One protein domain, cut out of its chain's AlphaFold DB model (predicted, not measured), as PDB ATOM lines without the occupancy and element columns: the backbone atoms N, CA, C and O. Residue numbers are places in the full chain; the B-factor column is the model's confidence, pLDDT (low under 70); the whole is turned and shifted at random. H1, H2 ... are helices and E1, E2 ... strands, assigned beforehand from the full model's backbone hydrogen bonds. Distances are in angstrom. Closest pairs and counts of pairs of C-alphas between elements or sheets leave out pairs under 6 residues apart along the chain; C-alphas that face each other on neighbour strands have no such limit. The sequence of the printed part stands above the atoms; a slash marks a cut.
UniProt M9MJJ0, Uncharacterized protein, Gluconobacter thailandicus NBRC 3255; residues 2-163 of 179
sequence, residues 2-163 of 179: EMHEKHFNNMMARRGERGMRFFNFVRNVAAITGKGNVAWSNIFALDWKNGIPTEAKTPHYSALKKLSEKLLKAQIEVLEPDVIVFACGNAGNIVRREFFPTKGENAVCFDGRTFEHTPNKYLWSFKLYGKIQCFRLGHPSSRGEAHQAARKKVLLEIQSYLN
ATOM      1  N   GLU A   2     -19.364 -17.858 -11.390       61.16
ATOM      2  CA  GLU A   2     -19.163 -16.399 -11.317       61.16
ATOM      3  C   GLU A   2     -18.720 -15.858  -9.938       61.16
ATOM      4  O   GLU A   2     -17.825 -15.023  -9.860       61.16
ATOM      5  N   MET A   3     -19.252 -16.376  -8.819       67.19
ATOM      6  CA  MET A   3     -18.784 -15.964  -7.482       67.19
ATOM      7  C   MET A   3     -17.340 -16.382  -7.167       67.19
ATOM      8  O   MET A   3     -16.612 -15.599  -6.560       67.19
ATOM      9  N   HIS A   4     -16.925 -17.604  -7.525       67.25
ATOM     10  CA  HIS A   4     -15.559 -18.078  -7.261       67.25
ATOM     11  C   HIS A   4     -14.550 -17.292  -8.092       67.25
ATOM     12  O   HIS A   4     -13.529 -16.857  -7.564       67.25
ATOM     13  N   GLU A   5     -14.882 -17.041  -9.357       72.62
ATOM     14  CA  GLU A   5     -14.084 -16.211 -10.251       72.62
ATOM     15  C   GLU A   5     -13.994 -14.767  -9.742       72.62
ATOM     16  O   GLU A   5     -12.898 -14.237  -9.571       72.62
ATOM     17  N   LYS A   6     -15.126 -14.148  -9.381       79.69
ATOM     18  CA  LYS A   6     -15.149 -12.798  -8.799       79.69
ATOM     19  C   LYS A   6     -14.338 -12.721  -7.508       79.69
ATOM     20  O   LYS A   6     -13.572 -11.775  -7.316       79.69
ATOM     21  N   HIS A   7     -14.479 -13.702  -6.616       78.81
ATOM     22  CA  HIS A   7     -13.692 -13.761  -5.385       78.81
ATOM     23  C   HIS A   7     -12.197 -13.887  -5.689       78.81
ATOM     24  O   HIS A   7     -11.398 -13.138  -5.122       78.81
ATOM     25  N   PHE A   8     -11.818 -14.781  -6.604       81.12
ATOM     26  CA  PHE A   8     -10.432 -14.956  -7.015       81.12
ATOM     27  C   PHE A   8      -9.855 -13.672  -7.605       81.12
ATOM     28  O   PHE A   8      -8.852 -13.175  -7.094       81.12
ATOM     29  N   ASN A   9     -10.524 -13.077  -8.591       84.12
ATOM     30  CA  ASN A   9     -10.089 -11.848  -9.252       84.12
ATOM     31  C   ASN A   9      -9.922 -10.699  -8.250       84.12
ATOM     32  O   ASN A   9      -8.889 -10.026  -8.244       84.12
ATOM     33  N   ASN A  10     -10.869 -10.540  -7.319       85.56
ATOM     34  CA  ASN A  10     -10.761  -9.558  -6.239       85.56
ATOM     35  C   ASN A  10      -9.544  -9.815  -5.343       85.56
ATOM     36  O   ASN A  10      -8.828  -8.880  -4.976       85.56
ATOM     37  N   MET A  11      -9.288 -11.072  -4.973       84.50
ATOM     38  CA  MET A  11      -8.119 -11.413  -4.165       84.50
ATOM     39  C   MET A  11      -6.818 -11.175  -4.929       84.50
ATOM     40  O   MET A  11      -5.873 -10.643  -4.348       84.50
ATOM     41  N   MET A  12      -6.770 -11.477  -6.223       84.75
ATOM     42  CA  MET A  12      -5.589 -11.259  -7.059       84.75
ATOM     43  C   MET A  12      -5.296  -9.771  -7.286       84.75
ATOM     44  O   MET A  12      -4.124  -9.394  -7.265       84.75
ATOM     45  N   ALA A  13      -6.327  -8.925  -7.391       85.94
ATOM     46  CA  ALA A  13      -6.205  -7.473  -7.571       85.94
ATOM     47  C   ALA A  13      -5.742  -6.711  -6.315       85.94
ATOM     48  O   ALA A  13      -5.216  -5.602  -6.409       85.94
ATOM     49  N   ARG A  14      -5.924  -7.282  -5.117       85.12
ATOM     50  CA  ARG A  14      -5.497  -6.647  -3.859       85.12
ATOM     51  C   ARG A  14      -3.977  -6.494  -3.772       85.12
ATOM     52  O   ARG A  14      -3.227  -7.355  -4.234       85.12
ATOM     53  N   ARG A  15      -3.527  -5.442  -3.071       82.38
ATOM     54  CA  ARG A  15      -2.112  -5.245  -2.719       82.38
ATOM     55  C   ARG A  15      -1.570  -6.482  -1.994       82.38
ATOM     56  O   ARG A  15      -2.260  -7.087  -1.171       82.38
ATOM     57  N   GLY A  16      -0.329  -6.847  -2.315       81.38
ATOM     58  CA  GLY A  16       0.365  -7.973  -1.699       81.38
ATOM     59  C   GLY A  16       0.424  -7.866  -0.175       81.38
ATOM     60  O   GLY A  16       0.536  -6.780   0.391       81.38
ATOM     61  N   GLU A  17       0.348  -9.013   0.491       82.06
ATOM     62  CA  GLU A  17       0.492  -9.093   1.945       82.06
ATOM     63  C   GLU A  17       1.977  -9.225   2.340       82.06
ATOM     64  O   GLU A  17       2.848  -9.407   1.492       82.06
ATOM     65  N   ARG A  18       2.305  -9.186   3.637       86.00
ATOM     66  CA  ARG A  18       3.670  -9.497   4.101       86.00
ATOM     67  C   ARG A  18       3.954 -11.004   4.006       86.00
ATOM     68  O   ARG A  18       3.167 -11.807   4.512       86.00
ATOM     69  N   GLY A  19       5.118 -11.366   3.461       89.44
ATOM     70  CA  GLY A  19       5.640 -12.741   3.431       89.44
ATOM     71  C   GLY A  19       5.016 -13.638   2.353       89.44
ATOM     72  O   GLY A  19       4.332 -13.165   1.451       89.44
ATOM     73  N   MET A  20       5.222 -14.954   2.447       91.81
ATOM     74  CA  MET A  20       4.664 -15.943   1.509       91.81
ATOM     75  C   MET A  20       3.305 -16.470   2.004       91.81
ATOM     76  O   MET A  20       3.115 -17.656   2.297       91.81
ATOM     77  N   ARG A  21       2.336 -15.560   2.160       92.50
ATOM     78  CA  ARG A  21       0.930 -15.925   2.415       92.50
ATOM     79  C   ARG A  21       0.306 -16.560   1.176       92.50
ATOM     80  O   ARG A  21       0.855 -16.449   0.087       92.50
ATOM     81  N   PHE A  22      -0.836 -17.225   1.336       92.81
ATOM     82  CA  PHE A  22      -1.435 -18.003   0.252       92.81
ATOM     83  C   PHE A  22      -1.699 -17.177  -1.013       92.81
ATOM     84  O   PHE A  22      -1.245 -17.567  -2.079       92.81
ATOM     85  N   PHE A  23      -2.318 -15.998  -0.916       92.00
ATOM     86  CA  PHE A  23      -2.560 -15.182  -2.112       92.00
ATOM     87  C   PHE A  23      -1.293 -14.577  -2.707       92.00
ATOM     88  O   PHE A  23      -1.216 -14.409  -3.917       92.00
ATOM     89  N   ASN A  24      -0.260 -14.316  -1.904       93.94
ATOM     90  CA  ASN A  24       1.048 -13.982  -2.466       93.94
ATOM     91  C   ASN A  24       1.630 -15.173  -3.227       93.94
ATOM     92  O   ASN A  24       2.127 -14.982  -4.326       93.94
ATOM     93  N   PHE A  25       1.530 -16.391  -2.693       95.50
ATOM     94  CA  PHE A  25       1.935 -17.601  -3.405       95.50
ATOM     95  C   PHE A  25       1.196 -17.732  -4.745       95.50
ATOM     96  O   PHE A  25       1.854 -17.856  -5.771       95.50
ATOM     97  N   VAL A  26      -0.133 -17.584  -4.767       94.12
ATOM     98  CA  VAL A  26      -0.908 -17.664  -6.018       94.12
ATOM     99  C   VAL A  26      -0.529 -16.550  -7.003       94.12
ATOM    100  O   VAL A  26      -0.371 -16.822  -8.187       94.12
ATOM    101  N   ARG A  27      -0.290 -15.314  -6.534       93.06
ATOM    102  CA  ARG A  27       0.229 -14.223  -7.385       93.06
ATOM    103  C   ARG A  27       1.603 -14.534  -7.972       93.06
ATOM    104  O   ARG A  27       1.830 -14.217  -9.131       93.06
ATOM    105  N   ASN A  28       2.497 -15.151  -7.201       94.62
ATOM    106  CA  ASN A  28       3.810 -15.554  -7.702       94.62
ATOM    107  C   ASN A  28       3.698 -16.687  -8.731       94.62
ATOM    108  O   ASN A  28       4.377 -16.625  -9.746       94.62
ATOM    109  N   VAL A  29       2.810 -17.668  -8.517       94.69
ATOM    110  CA  VAL A  29       2.515 -18.700  -9.527       94.69
ATOM    111  C   VAL A  29       1.992 -18.044 -10.807       94.69
ATOM    112  O   VAL A  29       2.566 -18.245 -11.866       94.69
ATOM    113  N   ALA A  30       0.999 -17.160 -10.709       92.81
ATOM    114  CA  ALA A  30       0.465 -16.441 -11.866       92.81
ATOM    115  C   ALA A  30       1.509 -15.561 -12.583       92.81
ATOM    116  O   ALA A  30       1.393 -15.330 -13.783       92.81
ATOM    117  N   ALA A  31       2.519 -15.058 -11.865       92.38
ATOM    118  CA  ALA A  31       3.614 -14.293 -12.457       92.38
ATOM    119  C   ALA A  31       4.569 -15.168 -13.285       92.38
ATOM    120  O   ALA A  31       5.119 -14.671 -14.262       92.38
ATOM    121  N   ILE A  32       4.748 -16.446 -12.923       93.12
ATOM    122  CA  ILE A  32       5.611 -17.379 -13.669       93.12
ATOM    123  C   ILE A  32       4.855 -18.162 -14.748       93.12
ATOM    124  O   ILE A  32       5.449 -18.505 -15.761       93.12
ATOM    125  N   THR A  33       3.561 -18.437 -14.557       90.12
ATOM    126  CA  THR A  33       2.752 -19.214 -15.513       90.12
ATOM    127  C   THR A  33       1.948 -18.343 -16.467       90.12
ATOM    128  O   THR A  33       1.466 -18.843 -17.474       90.12
ATOM    129  N   GLY A  34       1.752 -17.062 -16.153       88.25
ATOM    130  CA  GLY A  34       0.764 -16.203 -16.803       88.25
ATOM    131  C   GLY A  34      -0.593 -16.258 -16.094       88.25
ATOM    132  O   GLY A  34      -1.057 -17.313 -15.656       88.25
ATOM    133  N   LYS A  35      -1.256 -15.100 -15.972       81.62
ATOM    134  CA  LYS A  35      -2.502 -14.946 -15.193       81.62
ATOM    135  C   LYS A  35      -3.659 -15.818 -15.696       81.62
ATOM    136  O   LYS A  35      -4.455 -16.258 -14.876       81.62
ATOM    137  N   GLY A  36      -3.740 -16.066 -17.005       85.31
ATOM    138  CA  GLY A  36      -4.766 -16.923 -17.615       85.31
ATOM    139  C   GLY A  36      -4.567 -18.421 -17.361       85.31
ATOM    140  O   GLY A  36      -5.490 -19.195 -17.575       85.31
ATOM    141  N   ASN A  37      -3.398 -18.819 -16.847       90.25
ATOM    142  CA  ASN A  37      -3.011 -20.219 -16.655       90.25
ATOM    143  C   ASN A  37      -3.151 -20.668 -15.191       90.25
ATOM    144  O   ASN A  37      -2.528 -21.638 -14.764       90.25
ATOM    145  N   VAL A  38      -3.934 -19.939 -14.387       91.75
ATOM    146  CA  VAL A  38      -4.196 -20.273 -12.983       91.75
ATOM    147  C   VAL A  38      -5.698 -20.311 -12.736       91.75
ATOM    148  O   VAL A  38      -6.364 -19.279 -12.743       91.75
ATOM    149  N   ALA A  39      -6.211 -21.504 -12.443       90.06
ATOM    150  CA  ALA A  39      -7.583 -21.712 -11.999       90.06
ATOM    151  C   ALA A  39      -7.646 -21.946 -10.480       90.06
ATOM    152  O   ALA A  39      -6.706 -22.457  -9.866       90.06
ATOM    153  N   TRP A  40      -8.783 -21.609  -9.864       88.00
ATOM    154  CA  TRP A  40      -9.067 -21.927  -8.463       88.00
ATOM    155  C   TRP A  40     -10.434 -22.600  -8.324       88.00
ATOM    156  O   TRP A  40     -11.450 -22.085  -8.782       88.00
ATOM    157  N   SER A  41     -10.454 -23.734  -7.621       88.94
ATOM    158  CA  SER A  41     -11.656 -24.402  -7.133       88.94
ATOM    159  C   SER A  41     -11.566 -24.731  -5.635       88.94
ATOM    160  O   SER A  41     -10.483 -24.957  -5.087       88.94
ATOM    161  N   ASN A  42     -12.710 -24.765  -4.954       88.19
ATOM    162  CA  ASN A  42     -12.815 -25.282  -3.587       88.19
ATOM    163  C   ASN A  42     -12.950 -26.810  -3.618       88.19
ATOM    164  O   ASN A  42     -13.552 -27.345  -4.542       88.19
ATOM    165  N   ILE A  43     -12.482 -27.523  -2.582       89.69
ATOM    166  CA  ILE A  43     -12.559 -28.999  -2.558       89.69
ATOM    167  C   ILE A  43     -14.002 -29.513  -2.679       89.69
ATOM    168  O   ILE A  43     -14.234 -30.517  -3.332       89.69
ATOM    169  N   PHE A  44     -14.981 -28.800  -2.113       87.75
ATOM    170  CA  PHE A  44     -16.399 -29.142  -2.244       87.75
ATOM    171  C   PHE A  44     -17.046 -28.602  -3.529       87.75
ATOM    172  O   PHE A  44     -18.220 -28.871  -3.754       87.75
ATOM    173  N   ALA A  45     -16.343 -27.820  -4.356       84.00
ATOM    174  CA  ALA A  45     -16.855 -27.125  -5.552       84.00
ATOM    175  C   ALA A  45     -18.138 -26.270  -5.357       84.00
ATOM    176  O   ALA A  45     -18.572 -25.583  -6.278       84.00
ATOM    177  N   LEU A  46     -18.710 -26.288  -4.155       82.56
ATOM    178  CA  LEU A  46     -20.006 -25.798  -3.723       82.56
ATOM    179  C   LEU A  46     -19.838 -25.318  -2.280       82.56
ATOM    180  O   LEU A  46     -19.084 -25.909  -1.495       82.56
ATOM    181  N   ASP A  47     -20.560 -24.271  -1.930       81.56
ATOM    182  CA  ASP A  47     -20.698 -23.768  -0.577       81.56
ATOM    183  C   ASP A  47     -22.102 -24.067  -0.037       81.56
ATOM    184  O   ASP A  47     -23.067 -24.251  -0.780       81.56
ATOM    185  N   TRP A  48     -22.225 -24.138   1.286       82.06
ATOM    186  CA  TRP A  48     -23.523 -24.229   1.949       82.06
ATOM    187  C   TRP A  48     -23.725 -22.996   2.818       82.06
ATOM    188  O   TRP A  48     -23.015 -22.814   3.809       82.06
ATOM    189  N   LYS A  49     -24.678 -22.134   2.441       84.44
ATOM    190  CA  LYS A  49     -24.944 -20.843   3.107       84.44
ATOM    191  C   LYS A  49     -23.664 -20.007   3.303       84.44
ATOM    192  O   LYS A  49     -23.410 -19.520   4.404       84.44
ATOM    193  N   ASN A  50     -22.847 -19.866   2.254       78.12
ATOM    194  CA  ASN A  50     -21.538 -19.190   2.277       78.12
ATOM    195  C   ASN A  50     -20.487 -19.832   3.210       78.12
ATOM    196  O   ASN A  50     -19.481 -19.205   3.548       78.12
ATOM    197  N   GLY A  51     -20.712 -21.070   3.660       79.44
ATOM    198  CA  GLY A  51     -19.822 -21.817   4.543       79.44
ATOM    199  C   GLY A  51     -19.312 -23.115   3.920       79.44
ATOM    200  O   GLY A  51     -19.830 -23.603   2.917       79.44
ATOM    201  N   ILE A  52     -18.291 -23.698   4.556       82.56
ATOM    202  CA  ILE A  52     -17.804 -25.038   4.210       82.56
ATOM    203  C   ILE A  52     -18.891 -26.056   4.592       82.56
ATOM    204  O   ILE A  52     -19.294 -26.070   5.761       82.56
ATOM    205  N   PRO A  53     -19.345 -26.916   3.660       86.19
ATOM    206  CA  PRO A  53     -20.278 -27.991   3.974       86.19
ATOM    207  C   PRO A  53     -19.730 -28.920   5.066       86.19
ATOM    208  O   PRO A  53     -18.580 -29.355   5.015       86.19
ATOM    209  N   THR A  54     -20.567 -29.251   6.047       89.44
ATOM    210  CA  THR A  54     -20.282 -30.264   7.078       89.44
ATOM    211  C   THR A  54     -21.495 -31.153   7.323       89.44
ATOM    212  O   THR A  54     -22.628 -30.692   7.172       89.44
ATOM    213  N   GLU A  55     -21.264 -32.390   7.771       89.31
ATOM    214  CA  GLU A  55     -22.330 -33.346   8.119       89.31
ATOM    215  C   GLU A  55     -23.336 -32.761   9.113       89.31
ATOM    216  O   GLU A  55     -24.539 -32.861   8.908       89.31
ATOM    217  N   ALA A  56     -22.851 -32.060  10.141       89.12
ATOM    218  CA  ALA A  56     -23.702 -31.492  11.185       89.12
ATOM    219  C   ALA A  56     -24.595 -30.326  10.719       89.12
ATOM    220  O   ALA A  56     -25.587 -30.023  11.373       89.12
ATOM    221  N   LYS A  57     -24.228 -29.615   9.642       88.62
ATOM    222  CA  LYS A  57     -24.888 -28.353   9.239       88.62
ATOM    223  C   LYS A  57     -25.561 -28.410   7.871       88.62
ATOM    224  O   LYS A  57     -26.259 -27.463   7.500       88.62
ATOM    225  N   THR A  58     -25.328 -29.480   7.114       91.81
ATOM    226  CA  THR A  58     -25.683 -29.557   5.694       91.81
ATOM    227  C   THR A  58     -26.620 -30.735   5.455       91.81
ATOM    228  O   THR A  58     -26.176 -31.884   5.482       91.81
ATOM    229  N   PRO A  59     -27.912 -30.476   5.196       91.94
ATOM    230  CA  PRO A  59     -28.829 -31.499   4.717       91.94
ATOM    231  C   PRO A  59     -28.261 -32.200   3.481       91.94
ATOM    232  O   PRO A  59     -27.658 -31.562   2.619       91.94
ATOM    233  N   HIS A  60     -28.440 -33.519   3.401       91.00
ATOM    234  CA  HIS A  60     -27.944 -34.342   2.292       91.00
ATOM    235  C   HIS A  60     -26.434 -34.191   2.014       91.00
ATOM    236  O   HIS A  60     -25.999 -34.337   0.871       91.00
ATOM    237  N   TYR A  61     -25.617 -33.951   3.050       92.31
ATOM    238  CA  TYR A  61     -24.161 -33.778   2.929       92.31
ATOM    239  C   TYR A  61     -23.480 -34.848   2.062       92.31
ATOM    240  O   TYR A  61     -22.629 -34.517   1.243       92.31
ATOM    241  N   SER A  62     -23.876 -36.120   2.189       92.44
ATOM    242  CA  SER A  62     -23.326 -37.211   1.371       92.44
ATOM    243  C   SER A  62     -23.569 -37.004  -0.132       92.44
ATOM    244  O   SER A  62     -22.649 -37.148  -0.938       92.44
ATOM    245  N   ALA A  63     -24.782 -36.591  -0.516       93.00
ATOM    246  CA  ALA A  63     -25.119 -36.307  -1.908       93.00
ATOM    247  C   ALA A  63     -24.351 -35.085  -2.430       93.00
ATOM    248  O   ALA A  63     -23.799 -35.138  -3.530       93.00
ATOM    249  N   LEU A  64     -24.247 -34.026  -1.617       92.81
ATOM    250  CA  LEU A  64     -23.444 -32.846  -1.940       92.81
ATOM    251  C   LEU A  64     -21.981 -33.235  -2.149       92.81
ATOM    252  O   LEU A  64     -21.425 -32.925  -3.193       92.81
ATOM    253  N   LYS A  65     -21.382 -33.982  -1.217       93.94
ATOM    254  CA  LYS A  65     -19.994 -34.453  -1.299       93.94
ATOM    255  C   LYS A  65     -19.752 -35.290  -2.562       93.94
ATOM    256  O   LYS A  65     -18.751 -35.086  -3.243       93.94
ATOM    257  N   LYS A  66     -20.682 -36.182  -2.919       94.69
ATOM    258  CA  LYS A  66     -20.606 -36.980  -4.156       94.69
ATOM    259  C   LYS A  66     -20.704 -36.111  -5.414       94.69
ATOM    260  O   LYS A  66     -20.030 -36.383  -6.405       94.69
ATOM    261  N   LEU A  67     -21.533 -35.068  -5.395       94.50
ATOM    262  CA  LEU A  67     -21.611 -34.105  -6.494       94.50
ATOM    263  C   LEU A  67     -20.320 -33.281  -6.603       94.50
ATOM    264  O   LEU A  67     -19.798 -33.123  -7.704       94.50
ATOM    265  N   SER A  68     -19.770 -32.823  -5.478       94.19
ATOM    266  CA  SER A  68     -18.480 -32.133  -5.406       94.19
ATOM    267  C   SER A  68     -17.353 -32.946  -6.033       94.19
ATOM    268  O   SER A  68     -16.577 -32.413  -6.822       94.19
ATOM    269  N   GLU A  69     -17.286 -34.241  -5.711       96.19
ATOM    270  CA  GLU A  69     -16.300 -35.160  -6.277       96.19
ATOM    271  C   GLU A  69     -16.401 -35.218  -7.803       96.19
ATOM    272  O   GLU A  69     -15.401 -35.036  -8.498       96.19
ATOM    273  N   LYS A  70     -17.617 -35.428  -8.327       96.56
ATOM    274  CA  LYS A  70     -17.872 -35.482  -9.773       96.56
ATOM    275  C   LYS A  70     -17.479 -34.181 -10.465       96.56
ATOM    276  O   LYS A  70     -16.808 -34.220 -11.489       96.56
ATOM    277  N   LEU A  71     -17.862 -33.038  -9.894       95.12
ATOM    278  CA  LEU A  71     -17.546 -31.722 -10.452       95.12
ATOM    279  C   LEU A  71     -16.042 -31.449 -10.468       95.12
ATOM    280  O   LEU A  71     -15.544 -30.877 -11.433       95.12
ATOM    281  N   LEU A  72     -15.316 -31.838  -9.419       94.94
ATOM    282  CA  LEU A  72     -13.873 -31.625  -9.354       94.94
ATOM    283  C   LEU A  72     -13.125 -32.540 -10.330       94.94
ATOM    284  O   LEU A  72     -12.190 -32.085 -10.984       94.94
ATOM    285  N   LYS A  73     -13.555 -33.798 -10.473       96.31
ATOM    286  CA  LYS A  73     -13.006 -34.722 -11.478       96.31
ATOM    287  C   LYS A  73     -13.262 -34.221 -12.900       96.31
ATOM    288  O   LYS A  73     -12.318 -34.158 -13.675       96.31
ATOM    289  N   ALA A  74     -14.477 -33.754 -13.194       96.19
ATOM    290  CA  ALA A  74     -14.806 -33.160 -14.490       96.19
ATOM    291  C   ALA A  74     -13.983 -31.892 -14.783       96.19
ATOM    292  O   ALA A  74     -13.535 -31.692 -15.903       96.19
ATOM    293  N   GLN A  75     -13.731 -31.042 -13.777       94.50
ATOM    294  CA  GLN A  75     -12.837 -29.887 -13.939       94.50
ATOM    295  C   GLN A  75     -11.414 -30.316 -14.303       94.50
ATOM    296  O   GLN A  75     -10.806 -29.699 -15.165       94.50
ATOM    297  N   ILE A  76     -10.881 -31.359 -13.661       95.94
ATOM    298  CA  ILE A  76      -9.540 -31.877 -13.966       95.94
ATOM    299  C   ILE A  76      -9.492 -32.476 -15.375       95.94
ATOM    300  O   ILE A  76      -8.516 -32.258 -16.082       95.94
ATOM    301  N   GLU A  77     -10.536 -33.198 -15.776       96.38
ATOM    302  CA  GLU A  77     -10.655 -33.796 -17.108       96.38
ATOM    303  C   GLU A  77     -10.718 -32.732 -18.209       96.38
ATOM    304  O   GLU A  77     -10.005 -32.838 -19.195       96.38
ATOM    305  N   VAL A  78     -11.514 -31.676 -18.025       96.06
ATOM    306  CA  VAL A  78     -11.679 -30.615 -19.033       96.06
ATOM    307  C   VAL A  78     -10.481 -29.665 -19.084       96.06
ATOM    308  O   VAL A  78     -10.120 -29.194 -20.158       96.06
ATOM    309  N   LEU A  79      -9.900 -29.324 -17.930       94.25
ATOM    310  CA  LEU A  79      -8.813 -28.340 -17.852       94.25
ATOM    311  C   LEU A  79      -7.427 -28.950 -18.070       94.25
ATOM    312  O   LEU A  79      -6.482 -28.191 -18.252       94.25
ATOM    313  N   GLU A  80      -7.303 -30.277 -17.973       95.19
ATOM    314  CA  GLU A  80      -6.052 -31.035 -18.096       95.19
ATOM    315  C   GLU A  80      -4.829 -30.350 -17.446       95.19
ATOM    316  O   GLU A  80      -3.823 -30.098 -18.109       95.19
ATOM    317  N   PRO A  81      -4.878 -30.012 -16.145       95.56
ATOM    318  CA  PRO A  81      -3.826 -29.212 -15.535       95.56
ATOM    319  C   PRO A  81      -2.499 -29.977 -15.473       95.56
ATOM    320  O   PRO A  81      -2.461 -31.131 -15.043       95.56
ATOM    321  N   ASP A  82      -1.389 -29.297 -15.763       96.00
ATOM    322  CA  ASP A  82      -0.044 -29.836 -15.522       96.00
ATOM    323  C   ASP A  82       0.250 -30.001 -14.025       96.00
ATOM    324  O   ASP A  82       0.905 -30.953 -13.589       96.00
ATOM    325  N   VAL A  83      -0.241 -29.044 -13.227       96.88
ATOM    326  CA  VAL A  83       0.015 -28.955 -11.791       96.88
ATOM    327  C   VAL A  83      -1.269 -28.687 -11.010       96.88
ATOM    328  O   VAL A  83      -2.012 -27.758 -11.316       96.88
ATOM    329  N   ILE A  84      -1.483 -29.427  -9.914       97.38
ATOM    330  CA  ILE A  84      -2.541 -29.147  -8.928       97.38
ATOM    331  C   ILE A  84      -1.937 -28.898  -7.543       97.38
ATOM    332  O   ILE A  84      -1.169 -29.700  -7.006       97.38
ATOM    333  N   VAL A  85      -2.342 -27.801  -6.899       97.31
ATOM    334  CA  VAL A  85      -1.955 -27.487  -5.515       97.31
ATOM    335  C   VAL A  85      -3.150 -27.648  -4.576       97.31
ATOM    336  O   VAL A  85      -4.012 -26.778  -4.465       97.31
ATOM    337  N   PHE A  86      -3.170 -28.746  -3.824       96.44
ATOM    338  CA  PHE A  86      -4.150 -29.005  -2.771       96.44
ATOM    339  C   PHE A  86      -3.777 -28.261  -1.482       96.44
ATOM    340  O   PHE A  86      -3.097 -28.799  -0.602       96.44
ATOM    341  N   ALA A  87      -4.231 -27.016  -1.346       94.12
ATOM    342  CA  ALA A  87      -4.089 -26.233  -0.118       94.12
ATOM    343  C   ALA A  87      -5.326 -26.404   0.779       94.12
ATOM    344  O   ALA A  87      -6.310 -25.675   0.659       94.12
ATOM    345  N   CYS A  88      -5.296 -27.384   1.686       89.62
ATOM    346  CA  CYS A  88      -6.442 -27.726   2.534       89.62
ATOM    347  C   CYS A  88      -6.035 -27.958   3.995       89.62
ATOM    348  O   CYS A  88      -4.939 -28.432   4.297       89.62
ATOM    349  N   GLY A  89      -6.952 -27.658   4.920       87.19
ATOM    350  CA  GLY A  89      -6.832 -28.050   6.329       87.19
ATOM    351  C   GLY A  89      -7.065 -29.550   6.539       87.19
ATOM    352  O   GLY A  89      -7.218 -30.305   5.579       87.19
ATOM    353  N   ASN A  90      -7.117 -29.999   7.794       87.31
ATOM    354  CA  ASN A  90      -7.290 -31.423   8.120       87.31
ATOM    355  C   ASN A  90      -8.579 -32.011   7.524       87.31
ATOM    356  O   ASN A  90      -8.508 -33.021   6.832       87.31
ATOM    357  N   ALA A  91      -9.721 -31.336   7.699       87.00
ATOM    358  CA  ALA A  91     -11.001 -31.783   7.142       87.00
ATOM    359  C   ALA A  91     -10.961 -31.900   5.608       87.00
ATOM    360  O   ALA A  91     -11.319 -32.930   5.050       87.00
ATOM    361  N   GLY A  92     -10.423 -30.888   4.917       89.38
ATOM    362  CA  GLY A  92     -10.273 -30.942   3.460       89.38
ATOM    363  C   GLY A  92      -9.296 -32.024   2.992       89.38
ATOM    364  O   GLY A  92      -9.482 -32.590   1.923       89.38
ATOM    365  N   ASN A  93      -8.283 -32.374   3.794       91.19
ATOM    366  CA  ASN A  93      -7.388 -33.492   3.485       91.19
ATOM    367  C   ASN A  93      -8.073 -34.858   3.585       91.19
ATOM    368  O   ASN A  93      -7.687 -35.753   2.837       91.19
ATOM    369  N   ILE A  94      -9.046 -35.018   4.485       92.75
ATOM    370  CA  ILE A  94      -9.865 -36.233   4.572       92.75
ATOM    371  C   ILE A  94     -10.695 -36.358   3.292       92.75
ATOM    372  O   ILE A  94     -10.509 -37.313   2.547       92.75
ATOM    373  N   VAL A  95     -11.469 -35.322   2.955       94.00
ATOM    374  CA  VAL A  95     -12.302 -35.287   1.738       94.00
ATOM    375  C   VAL A  95     -11.467 -35.488   0.470       94.00
ATOM    376  O   VAL A  95     -11.820 -36.280  -0.395       94.00
ATOM    377  N   ARG A  96     -10.298 -34.847   0.371       95.25
ATOM    378  CA  ARG A  96      -9.387 -35.029  -0.769       95.25
ATOM    379  C   ARG A  96      -8.927 -36.477  -0.921       95.25
ATOM    380  O   ARG A  96      -8.789 -36.926  -2.051       95.25
ATOM    381  N   ARG A  97      -8.661 -37.198   0.174       95.69
ATOM    382  CA  ARG A  97      -8.285 -38.624   0.119       95.69
ATOM    383  C   ARG A  97      -9.462 -39.523  -0.240       95.69
ATOM    384  O   ARG A  97      -9.230 -40.583  -0.798       95.69
ATOM    385  N   GLU A  98     -10.686 -39.117   0.075       95.75
ATOM    386  CA  GLU A  98     -11.879 -39.822  -0.399       95.75
ATOM    387  C   GLU A  98     -12.050 -39.637  -1.912       95.75
ATOM    388  O   GLU A  98     -12.278 -40.608  -2.622       95.75
ATOM    389  N   PHE A  99     -11.866 -38.413  -2.421       96.69
ATOM    390  CA  PHE A  99     -12.023 -38.111  -3.852       96.69
ATOM    391  C   PHE A  99     -10.889 -38.687  -4.700       96.69
ATOM    392  O   PHE A  99     -11.107 -39.159  -5.818       96.69
ATOM    393  N   PHE A 100      -9.675 -38.643  -4.150       97.00
ATOM    394  CA  PHE A 100      -8.446 -39.111  -4.776       97.00
ATOM    395  C   PHE A 100      -7.687 -40.018  -3.796       97.00
ATOM    396  O   PHE A 100      -6.790 -39.555  -3.072       97.00
ATOM    397  N   PRO A 101      -8.058 -41.309  -3.730       97.00
ATOM    398  CA  PRO A 101      -7.415 -42.263  -2.841       97.00
ATOM    399  C   PRO A 101      -5.921 -42.415  -3.121       97.00
ATOM    400  O   PRO A 101      -5.461 -42.406  -4.263       97.00
ATOM    401  N   THR A 102      -5.149 -42.575  -2.046       95.25
ATOM    402  CA  THR A 102      -3.689 -42.765  -2.104       95.25
ATOM    403  C   THR A 102      -3.265 -44.218  -1.881       95.25
ATOM    404  O   THR A 102      -2.074 -44.503  -1.881       95.25
ATOM    405  N   LYS A 103      -4.206 -45.108  -1.550       93.88
ATOM    406  CA  LYS A 103      -3.975 -46.515  -1.188       93.88
ATOM    407  C   LYS A 103      -5.192 -47.356  -1.588       93.88
ATOM    408  O   LYS A 103      -6.289 -46.808  -1.684       93.88
ATOM    409  N   GLY A 104      -4.992 -48.667  -1.728       95.00
ATOM    410  CA  GLY A 104      -6.025 -49.634  -2.120       95.00
ATOM    411  C   GLY A 104      -6.149 -49.794  -3.636       95.00
ATOM    412  O   GLY A 104      -5.447 -49.126  -4.389       95.00
ATOM    413  N   GLU A 105      -7.055 -50.668  -4.072       94.12
ATOM    414  CA  GLU A 105      -7.273 -51.000  -5.495       94.12
ATOM    415  C   GLU A 105      -7.704 -49.787  -6.335       94.12
ATOM    416  O   GLU A 105      -7.373 -49.691  -7.508       94.12
ATOM    417  N   ASN A 106      -8.367 -48.812  -5.705       95.00
ATOM    418  CA  ASN A 106      -8.823 -47.572  -6.338       95.00
ATOM    419  C   ASN A 106      -7.836 -46.401  -6.157       95.00
ATOM    420  O   ASN A 106      -8.238 -45.236  -6.228       95.00
ATOM    421  N   ALA A 107      -6.567 -46.671  -5.828       97.06
ATOM    422  CA  ALA A 107      -5.566 -45.622  -5.674       97.06
ATOM    423  C   ALA A 107      -5.337 -44.880  -6.997       97.06
ATOM    424  O   ALA A 107      -5.146 -45.487  -8.045       97.06
ATOM    425  N   VAL A 108      -5.321 -43.549  -6.928       97.69
ATOM    426  CA  VAL A 108      -5.079 -42.663  -8.080       97.69
ATOM    427  C   VAL A 108      -3.929 -41.685  -7.835       97.69
ATOM    428  O   VAL A 108      -3.578 -40.911  -8.720       97.69
ATOM    429  N   CYS A 109      -3.345 -41.692  -6.635       97.62
ATOM    430  CA  CYS A 109      -2.182 -40.881  -6.283       97.62
ATOM    431  C   CYS A 109      -0.937 -41.767  -6.170       97.62
ATOM    432  O   CYS A 109      -0.897 -42.649  -5.311       97.62
ATOM    433  N   PHE A 110       0.086 -41.472  -6.966       97.12
ATOM    434  CA  PHE A 110       1.317 -42.257  -7.087       97.12
ATOM    435  C   PHE A 110       2.562 -41.397  -6.833       97.12
ATOM    436  O   PHE A 110       2.453 -40.185  -6.654       97.12
ATOM    437  N   ASP A 111       3.744 -42.013  -6.793       96.12
ATOM    438  CA  ASP A 111       5.044 -41.328  -6.690       96.12
ATOM    439  C   ASP A 111       5.135 -40.322  -5.525       96.12
ATOM    440  O   ASP A 111       5.603 -39.187  -5.660       96.12
ATOM    441  N   GLY A 112       4.630 -40.724  -4.357       95.81
ATOM    442  CA  GLY A 112       4.628 -39.887  -3.162       95.81
ATOM    443  C   GLY A 112       6.047 -39.517  -2.720       95.81
ATOM    444  O   GLY A 112       6.830 -40.391  -2.360       95.81
ATOM    445  N   ARG A 113       6.353 -38.218  -2.656       95.81
ATOM    446  CA  ARG A 113       7.676 -37.689  -2.295       95.81
ATOM    447  C   ARG A 113       7.589 -36.680  -1.150       95.81
ATOM    448  O   ARG A 113       6.752 -35.772  -1.136       95.81
ATOM    449  N   THR A 114       8.475 -36.848  -0.174       95.62
ATOM    450  CA  THR A 114       8.720 -35.897   0.917       95.62
ATOM    451  C   THR A 114       9.902 -34.994   0.591       95.62
ATOM    452  O   THR A 114      10.712 -35.307  -0.274       95.62
ATOM    453  N   PHE A 115      10.013 -33.875   1.300       93.50
ATOM    454  CA  PHE A 115      11.054 -32.886   1.059       93.50
ATOM    455  C   PHE A 115      11.975 -32.800   2.266       93.50
ATOM    456  O   PHE A 115      11.511 -32.702   3.405       93.50
ATOM    457  N   GLU A 116      13.279 -32.810   2.012       89.56
ATOM    458  CA  GLU A 116      14.276 -32.602   3.054       89.56
ATOM    459  C   GLU A 116      14.037 -31.256   3.758       89.56
ATOM    460  O   GLU A 116      13.616 -30.271   3.142       89.56
ATOM    461  N   HIS A 117      14.210 -31.244   5.082       89.50
ATOM    462  CA  HIS A 117      13.954 -30.093   5.959       89.50
ATOM    463  C   HIS A 117      12.533 -29.498   5.902       89.50
ATOM    464  O   HIS A 117      12.263 -28.479   6.536       89.50
ATOM    465  N   THR A 118      11.587 -30.136   5.205       91.38
ATOM    466  CA  THR A 118      10.180 -29.721   5.182       91.38
ATOM    467  C   THR A 118       9.305 -30.886   5.631       91.38
ATOM    468  O   THR A 118       9.022 -31.791   4.846       91.38
ATOM    469  N   PRO A 119       8.830 -30.878   6.891       92.50
ATOM    470  CA  PRO A 119       8.000 -31.955   7.410       92.50
ATOM    471  C   PRO A 119       6.809 -32.265   6.501       92.50
ATOM    472  O   PRO A 119       6.113 -31.351   6.050       92.50
ATOM    473  N   ASN A 120       6.511 -33.558   6.331       91.06
ATOM    474  CA  ASN A 120       5.431 -34.050   5.468       91.06
ATOM    475  C   ASN A 120       4.082 -33.361   5.756       91.06
ATOM    476  O   ASN A 120       3.305 -33.100   4.845       91.06
ATOM    477  N   LYS A 121       3.817 -32.966   7.014       90.81
ATOM    478  CA  LYS A 121       2.607 -32.218   7.412       90.81
ATOM    479  C   LYS A 121       2.469 -30.832   6.768       90.81
ATOM    480  O   LYS A 121       1.341 -30.351   6.633       90.81
ATOM    481  N   TYR A 122       3.555 -30.224   6.299       93.62
ATOM    482  CA  TYR A 122       3.545 -28.930   5.610       93.62
ATOM    483  C   TYR A 122       3.594 -29.052   4.091       93.62
ATOM    484  O   TYR A 122       2.952 -28.242   3.423       93.62
ATOM    485  N   LEU A 123       4.305 -30.056   3.570       96.44
ATOM    486  CA  LEU A 123       4.450 -30.282   2.137       96.44
ATOM    487  C   LEU A 123       4.581 -31.769   1.814       96.44
ATOM    488  O   LEU A 123       5.362 -32.484   2.434       96.44
ATOM    489  N   TRP A 124       3.837 -32.201   0.804       97.06
ATOM    490  CA  TRP A 124       3.949 -33.519   0.191       97.06
ATOM    491  C   TRP A 124       3.688 -33.390  -1.306       97.06
ATOM    492  O   TRP A 124       2.790 -32.633  -1.679       97.06
ATOM    493  N   SER A 125       4.431 -34.100  -2.151       97.38
ATOM    494  CA  SER A 125       4.163 -34.160  -3.592       97.38
ATOM    495  C   SER A 125       3.820 -35.575  -4.032       97.38
ATOM    496  O   SER A 125       4.228 -36.537  -3.390       97.38
ATOM    497  N   PHE A 126       3.050 -35.692  -5.106       97.62
ATOM    498  CA  PHE A 126       2.629 -36.961  -5.704       97.62
ATOM    499  C   PHE A 126       2.167 -36.706  -7.144       97.62
ATOM    500  O   PHE A 126       1.984 -35.549  -7.524       97.62
ATOM    501  N   LYS A 127       1.946 -37.757  -7.930       97.81
ATOM    502  CA  LYS A 127       1.292 -37.673  -9.240       97.81
ATOM    503  C   LYS A 127      -0.145 -38.156  -9.152       97.81
ATOM    504  O   LYS A 127      -0.397 -39.261  -8.674       97.81
ATOM    505  N   LEU A 128      -1.088 -37.342  -9.609       98.12
ATOM    506  CA  LEU A 128      -2.485 -37.736  -9.748       98.12
ATOM    507  C   LEU A 128      -2.697 -38.374 -11.126       98.12
ATOM    508  O   LEU A 128      -2.236 -37.842 -12.137       98.12
ATOM    509  N   TYR A 129      -3.347 -39.537 -11.149       96.69
ATOM    510  CA  TYR A 129      -3.535 -40.373 -12.341       96.69
ATOM    511  C   TYR A 129      -2.219 -40.688 -13.079       96.69
ATOM    512  O   TYR A 129      -2.196 -40.826 -14.295       96.69
ATOM    513  N   GLY A 130      -1.096 -40.728 -12.352       94.81
ATOM    514  CA  GLY A 130       0.240 -40.988 -12.906       94.81
ATOM    515  C   GLY A 130       0.839 -39.860 -13.764       94.81
ATOM    516  O   GLY A 130       2.023 -39.922 -14.081       94.81
ATOM    517  N   LYS A 131       0.067 -38.814 -14.091       94.88
ATOM    518  CA  LYS A 131       0.469 -37.729 -15.005       94.88
ATOM    519  C   LYS A 131       0.590 -36.372 -14.310       94.88
ATOM    520  O   LYS A 131       1.605 -35.704 -14.454       94.88
ATOM    521  N   ILE A 132      -0.421 -35.968 -13.543       97.19
ATOM    522  CA  ILE A 132      -0.565 -34.582 -13.075       97.19
ATOM    523  C   ILE A 132       0.276 -34.351 -11.820       97.19
ATOM    524  O   ILE A 132       0.046 -34.996 -10.788       97.19
ATOM    525  N   GLN A 133       1.214 -33.403 -11.862       97.62
ATOM    526  CA  GLN A 133       2.070 -33.107 -10.716       97.62
ATOM    527  C   GLN A 133       1.260 -32.423  -9.608       97.62
ATOM    528  O   GLN A 133       0.709 -31.340  -9.771       97.62
ATOM    529  N   CYS A 134       1.208 -33.033  -8.428       97.88
ATOM    530  CA  CYS A 134       0.424 -32.528  -7.311       97.88
ATOM    531  C   CYS A 134       1.298 -32.116  -6.129       97.88
ATOM    532  O   CYS A 134       2.283 -32.782  -5.797       97.88
ATOM    533  N   PHE A 135       0.884 -31.050  -5.441       97.75
ATOM    534  CA  PHE A 135       1.454 -30.616  -4.165       97.75
ATOM    535  C   PHE A 135       0.352 -30.452  -3.122       97.75
ATOM    536  O   PHE A 135      -0.647 -29.776  -3.353       97.75
ATOM    537  N   ARG A 136       0.542 -31.024  -1.935       96.56
ATOM    538  CA  ARG A 136      -0.329 -30.820  -0.775       96.56
ATOM    539  C   ARG A 136       0.319 -29.830   0.181       96.56
ATOM    540  O   ARG A 136       1.382 -30.111   0.733       96.56
ATOM    541  N   LEU A 137      -0.369 -28.721   0.431       96.38
ATOM    542  CA  LEU A 137       0.014 -27.689   1.391       96.38
ATOM    543  C   LEU A 137      -0.949 -27.656   2.584       96.38
ATOM    544  O   LEU A 137      -2.058 -28.191   2.542       96.38
ATOM    545  N   GLY A 138      -0.523 -26.994   3.663       93.00
ATOM    546  CA  GLY A 138      -1.412 -26.660   4.780       93.00
ATOM    547  C   GLY A 138      -2.508 -25.652   4.402       93.00
ATOM    548  O   GLY A 138      -2.518 -25.104   3.299       93.00
ATOM    549  N   HIS A 139      -3.416 -25.382   5.345       92.00
ATOM    550  CA  HIS A 139      -4.579 -24.522   5.117       92.00
ATOM    551  C   HIS A 139      -4.188 -23.139   4.538       92.00
ATOM    552  O   HIS A 139      -3.200 -22.543   4.988       92.00
ATOM    553  N   PRO A 140      -4.950 -22.581   3.573       90.25
ATOM    554  CA  PRO A 140      -4.655 -21.281   2.962       90.25
ATOM    555  C   PRO A 140      -4.485 -20.139   3.975       90.25
ATOM    556  O   PRO A 140      -3.604 -19.293   3.825       90.25
ATOM    557  N   SER A 141      -5.268 -20.148   5.059       90.31
ATOM    558  CA  SER A 141      -5.180 -19.128   6.115       90.31
ATOM    559  C   SER A 141      -3.978 -19.287   7.053       90.31
ATOM    560  O   SER A 141      -3.700 -18.367   7.821       90.31
ATOM    561  N   SER A 142      -3.240 -20.402   7.009       92.25
ATOM    562  CA  SER A 142      -2.084 -20.616   7.883       92.25
ATOM    563  C   SER A 142      -0.952 -19.636   7.555       92.25
ATOM    564  O   SER A 142      -0.529 -19.507   6.399       92.25
ATOM    565  N   ARG A 143      -0.440 -18.947   8.584       91.88
ATOM    566  CA  ARG A 143       0.557 -17.865   8.448       91.88
ATOM    567  C   ARG A 143       1.948 -18.204   8.991       91.88
ATOM    568  O   ARG A 143       2.872 -17.446   8.726       91.88
ATOM    569  N   GLY A 144       2.103 -19.305   9.727       93.62
ATOM    570  CA  GLY A 144       3.376 -19.679  10.354       93.62
ATOM    571  C   GLY A 144       4.515 -19.870   9.348       93.62
ATOM    572  O   GLY A 144       4.276 -20.207   8.186       93.62
ATOM    573  N   GLU A 145       5.751 -19.673   9.801       93.75
ATOM    574  CA  GLU A 145       6.953 -19.684   8.954       93.75
ATOM    575  C   GLU A 145       7.104 -20.978   8.154       93.75
ATOM    576  O   GLU A 145       7.329 -20.924   6.949       93.75
ATOM    577  N   ALA A 146       6.842 -22.133   8.770       94.31
ATOM    578  CA  ALA A 146       6.893 -23.424   8.087       94.31
ATOM    579  C   ALA A 146       5.897 -23.534   6.911       94.31
ATOM    580  O   ALA A 146       6.219 -24.103   5.870       94.31
ATOM    581  N   HIS A 147       4.702 -22.938   7.024       94.88
ATOM    582  CA  HIS A 147       3.740 -22.894   5.914       94.88
ATOM    583  C   HIS A 147       4.209 -21.973   4.788       94.88
ATOM    584  O   HIS A 147       3.981 -22.256   3.612       94.88
ATOM    585  N   GLN A 148       4.853 -20.861   5.141       95.38
ATOM    586  CA  GLN A 148       5.422 -19.935   4.167       95.38
ATOM    587  C   GLN A 148       6.627 -20.557   3.446       95.38
ATOM    588  O   GLN A 148       6.729 -20.429   2.228       95.38
ATOM    589  N   ALA A 149       7.493 -21.269   4.169       95.62
ATOM    590  CA  ALA A 149       8.619 -22.014   3.611       95.62
ATOM    591  C   ALA A 149       8.145 -23.111   2.644       95.62
ATOM    592  O   ALA A 149       8.636 -23.189   1.521       95.62
ATOM    593  N   ALA A 150       7.111 -23.874   3.017       96.75
ATOM    594  CA  ALA A 150       6.506 -24.872   2.136       96.75
ATOM    595  C   ALA A 150       5.962 -24.257   0.831       96.75
ATOM    596  O   ALA A 150       6.206 -24.789  -0.247       96.75
ATOM    597  N   ARG A 151       5.284 -23.101   0.900       96.81
ATOM    598  CA  ARG A 151       4.809 -22.376  -0.296       96.81
ATOM    599  C   ARG A 151       5.959 -21.894  -1.183       96.81
ATOM    600  O   ARG A 151       5.867 -22.019  -2.399       96.81
ATOM    601  N   LYS A 152       7.041 -21.372  -0.588       96.12
ATOM    602  CA  LYS A 152       8.260 -20.999  -1.328       96.12
ATOM    603  C   LYS A 152       8.846 -22.207  -2.055       96.12
ATOM    604  O   LYS A 152       9.170 -22.096  -3.229       96.12
ATOM    605  N   LYS A 153       8.932 -23.358  -1.382       96.81
ATOM    606  CA  LYS A 153       9.440 -24.590  -1.989       96.81
ATOM    607  C   LYS A 153       8.576 -25.023  -3.174       96.81
ATOM    608  O   LYS A 153       9.125 -25.253  -4.238       96.81
ATOM    609  N   VAL A 154       7.248 -25.038  -3.033       97.00
ATOM    610  CA  VAL A 154       6.338 -25.364  -4.150       97.00
ATOM    611  C   VAL A 154       6.515 -24.413  -5.331       97.00
ATOM    612  O   VAL A 154       6.543 -24.873  -6.463       97.00
ATOM    613  N   LEU A 155       6.675 -23.107  -5.092       96.75
ATOM    614  CA  LEU A 155       6.909 -22.145  -6.172       96.75
ATOM    615  C   LEU A 155       8.173 -22.491  -6.982       96.75
ATOM    616  O   LEU A 155       8.132 -22.465  -8.209       96.75
ATOM    617  N   LEU A 156       9.263 -22.863  -6.301       95.44
ATOM    618  CA  LEU A 156      10.509 -23.288  -6.951       95.44
ATOM    619  C   LEU A 156      10.340 -24.601  -7.727       95.44
ATOM    620  O   LEU A 156      10.866 -24.733  -8.828       95.44
ATOM    621  N   GLU A 157       9.591 -25.563  -7.181       95.44
ATOM    622  CA  GLU A 157       9.300 -26.828  -7.871       95.44
ATOM    623  C   GLU A 157       8.467 -26.602  -9.139       95.44
ATOM    624  O   GLU A 157       8.773 -27.191 -10.170       95.44
ATOM    625  N   ILE A 158       7.459 -25.720  -9.090       94.94
ATOM    626  CA  ILE A 158       6.657 -25.350 -10.268       94.94
ATOM    627  C   ILE A 158       7.550 -24.705 -11.329       94.94
ATOM    628  O   ILE A 158       7.492 -25.088 -12.492       94.94
ATOM    629  N   GLN A 159       8.411 -23.766 -10.934       93.50
ATOM    630  CA  GLN A 159       9.332 -23.117 -11.866       93.50
ATOM    631  C   GLN A 159      10.284 -24.126 -12.532       93.50
ATOM    632  O   GLN A 159      10.464 -24.097 -13.746       93.50
ATOM    633  N   SER A 160      10.846 -25.058 -11.755       92.12
ATOM    634  CA  SER A 160      11.710 -26.126 -12.275       92.12
ATOM    635  C   SER A 160      10.966 -27.070 -13.231       92.12
ATOM    636  O   SER A 160      11.471 -27.407 -14.306       92.12
ATOM    637  N   TYR A 161       9.738 -27.455 -12.870       87.56
ATOM    638  CA  TYR A 161       8.882 -28.314 -13.688       87.56
ATOM    639  C   TYR A 161       8.583 -27.681 -15.051       87.56
ATOM    640  O   TYR A 161       8.733 -28.334 -16.083       87.56
ATOM    641  N   LEU A 162       8.225 -26.395 -15.070       83.44
ATOM    642  CA  LEU A 162       7.929 -25.666 -16.305       83.44
ATOM    643  C   LEU A 162       9.160 -25.531 -17.202       83.44
ATOM    644  O   LEU A 162       9.053 -25.767 -18.405       83.44
ATOM    645  N   ASN A 163      10.327 -25.241 -16.621       84.44
ATOM    646  CA  ASN A 163      11.582 -25.160 -17.369       84.44
ATOM    647  C   ASN A 163      11.925 -26.504 -18.025       84.44
ATOM    648  O   ASN A 163      12.228 -26.552 -19.211       84.44
TER     649      ASN A 163
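AT A GLANCE: This is residues 2 to 163 of the 179 residues of an uncharacterized protein of Gluconobacter thailandicus NBRC 3255 (UniProt M9MJJ0). A small, strongly twisted sheet of four strands has the long helix H5 packed along one face, with H2 side by side with H5 and H1 beyond H2, away from the sheet. The sheet stands between H5 and a second group of helices, H3 and H4, of which H4 only grazes it; a long stretch without a named element, residues 34 to 60, runs from H2 over to H3. The printed part has 162 residues, with five named helices and four named strands in the order H1 H2 H3 E1 H4 E2 E3 E4 H5, and its class is mixed, helices and strands. The sheet has the order E1 E4 E3 E2 and is mixed, with E1 and E4 parallel and the other neighbours antiparallel. The whole is compact and rounded, with a radius of gyration of the C-alphas of 15.8 A and spans of 41 by 39 by 31 A.

HOW THE PARTS SIT: In the sheet, E1, residues 83 to 87, is an edge strand and the parallel neighbour of E4, residues 132 to 137; N 86 and O 135 are 2.8 A apart, within hydrogen-bond range. E4 is antiparallel to E3, residues 123 to 128, with N 134 and O 126 at 2.8 A. E3 is antiparallel to the other edge strand, E2, residues 109 to 113, with N 110 and O 127 at 2.8 A. E2, E3 and E4 form a meander, each strand the antiparallel neighbour of the one before, in two hairpins, E2 and E3, and E3 and E4. From edge to edge the strands' lines turn by 79 degrees. H5, residues 145 to 163, is on the sheet at a height of 9.6 A, and helix and sheet make two layers, with H5 on one face. H5 is over E4 and runs along the strands, at 2 degrees to E4 on the local plane; the closest C-alphas of the two are those of Leu 137 and Ala 150, 7.1 A apart. H2, residues 22 to 33, touches residues 151 to 159 of H5 at a shallow tilt of 12 degrees, the same way, closest at the C-alphas of Phe 25 and Arg 151, 6.4 A. H1, residues 2 to 13, only just touches H2, with 3 pairs of C-alphas within 8 A, through its residues 11 to 12 alone; the two are about perpendicular at 87 degrees, and the closest C-alphas, of Met 12 and Arg 27, are 6.5 A apart. H4, residues 90 to 99, only grazes the sheet with its residues 92 to 97. E1, H4 and E2 form a split strand-helix-strand unit, two strands that run the same way with E4 and E3 between them, and its crossover is right-handed. H3, residues 61 to 79, is not on the sheet and is close to H4 but not clearly touching it; the closest C-alphas, of Glu 69 and Phe 99, are 5.7 A apart. H3 and H5 are apart. In H1, H2, H3, H4 and H5 every O i to N i+4 pair is within hydrogen-bond range.

IN THESE COORDINATES: E4, residues 132 to 137, is 16.0 A long from first to last C-alpha, and E3, residues 123 to 128, is 15.6 A. E1, residues 83 to 87, begins at C-alpha 83 (0.015, -28.955, -11.791), and E2 holds residues 109 to 113. H5 is 27.3 A long and ends at C-alpha 163 (11.582, -25.160, -17.369). H3 is 26.4 A long, H2 16.4 A and H1 16.2 A, with H1 beginning at C-alpha 2 (-19.163, -16.399, -11.317). H4 holds residues 90 to 99.

THE WHOLE: The two C-alphas farthest apart, those of Pro 59 and Asn 163, are 46.5 A apart. The printed part has no cut. The link from H2 to H3, 27 residues, is long, while those from H3 to E1, E1 to H4 and E3 to E4 are tight. The mean pLDDT of the printed part is 91.4, and residues 2 to 4 are under 70.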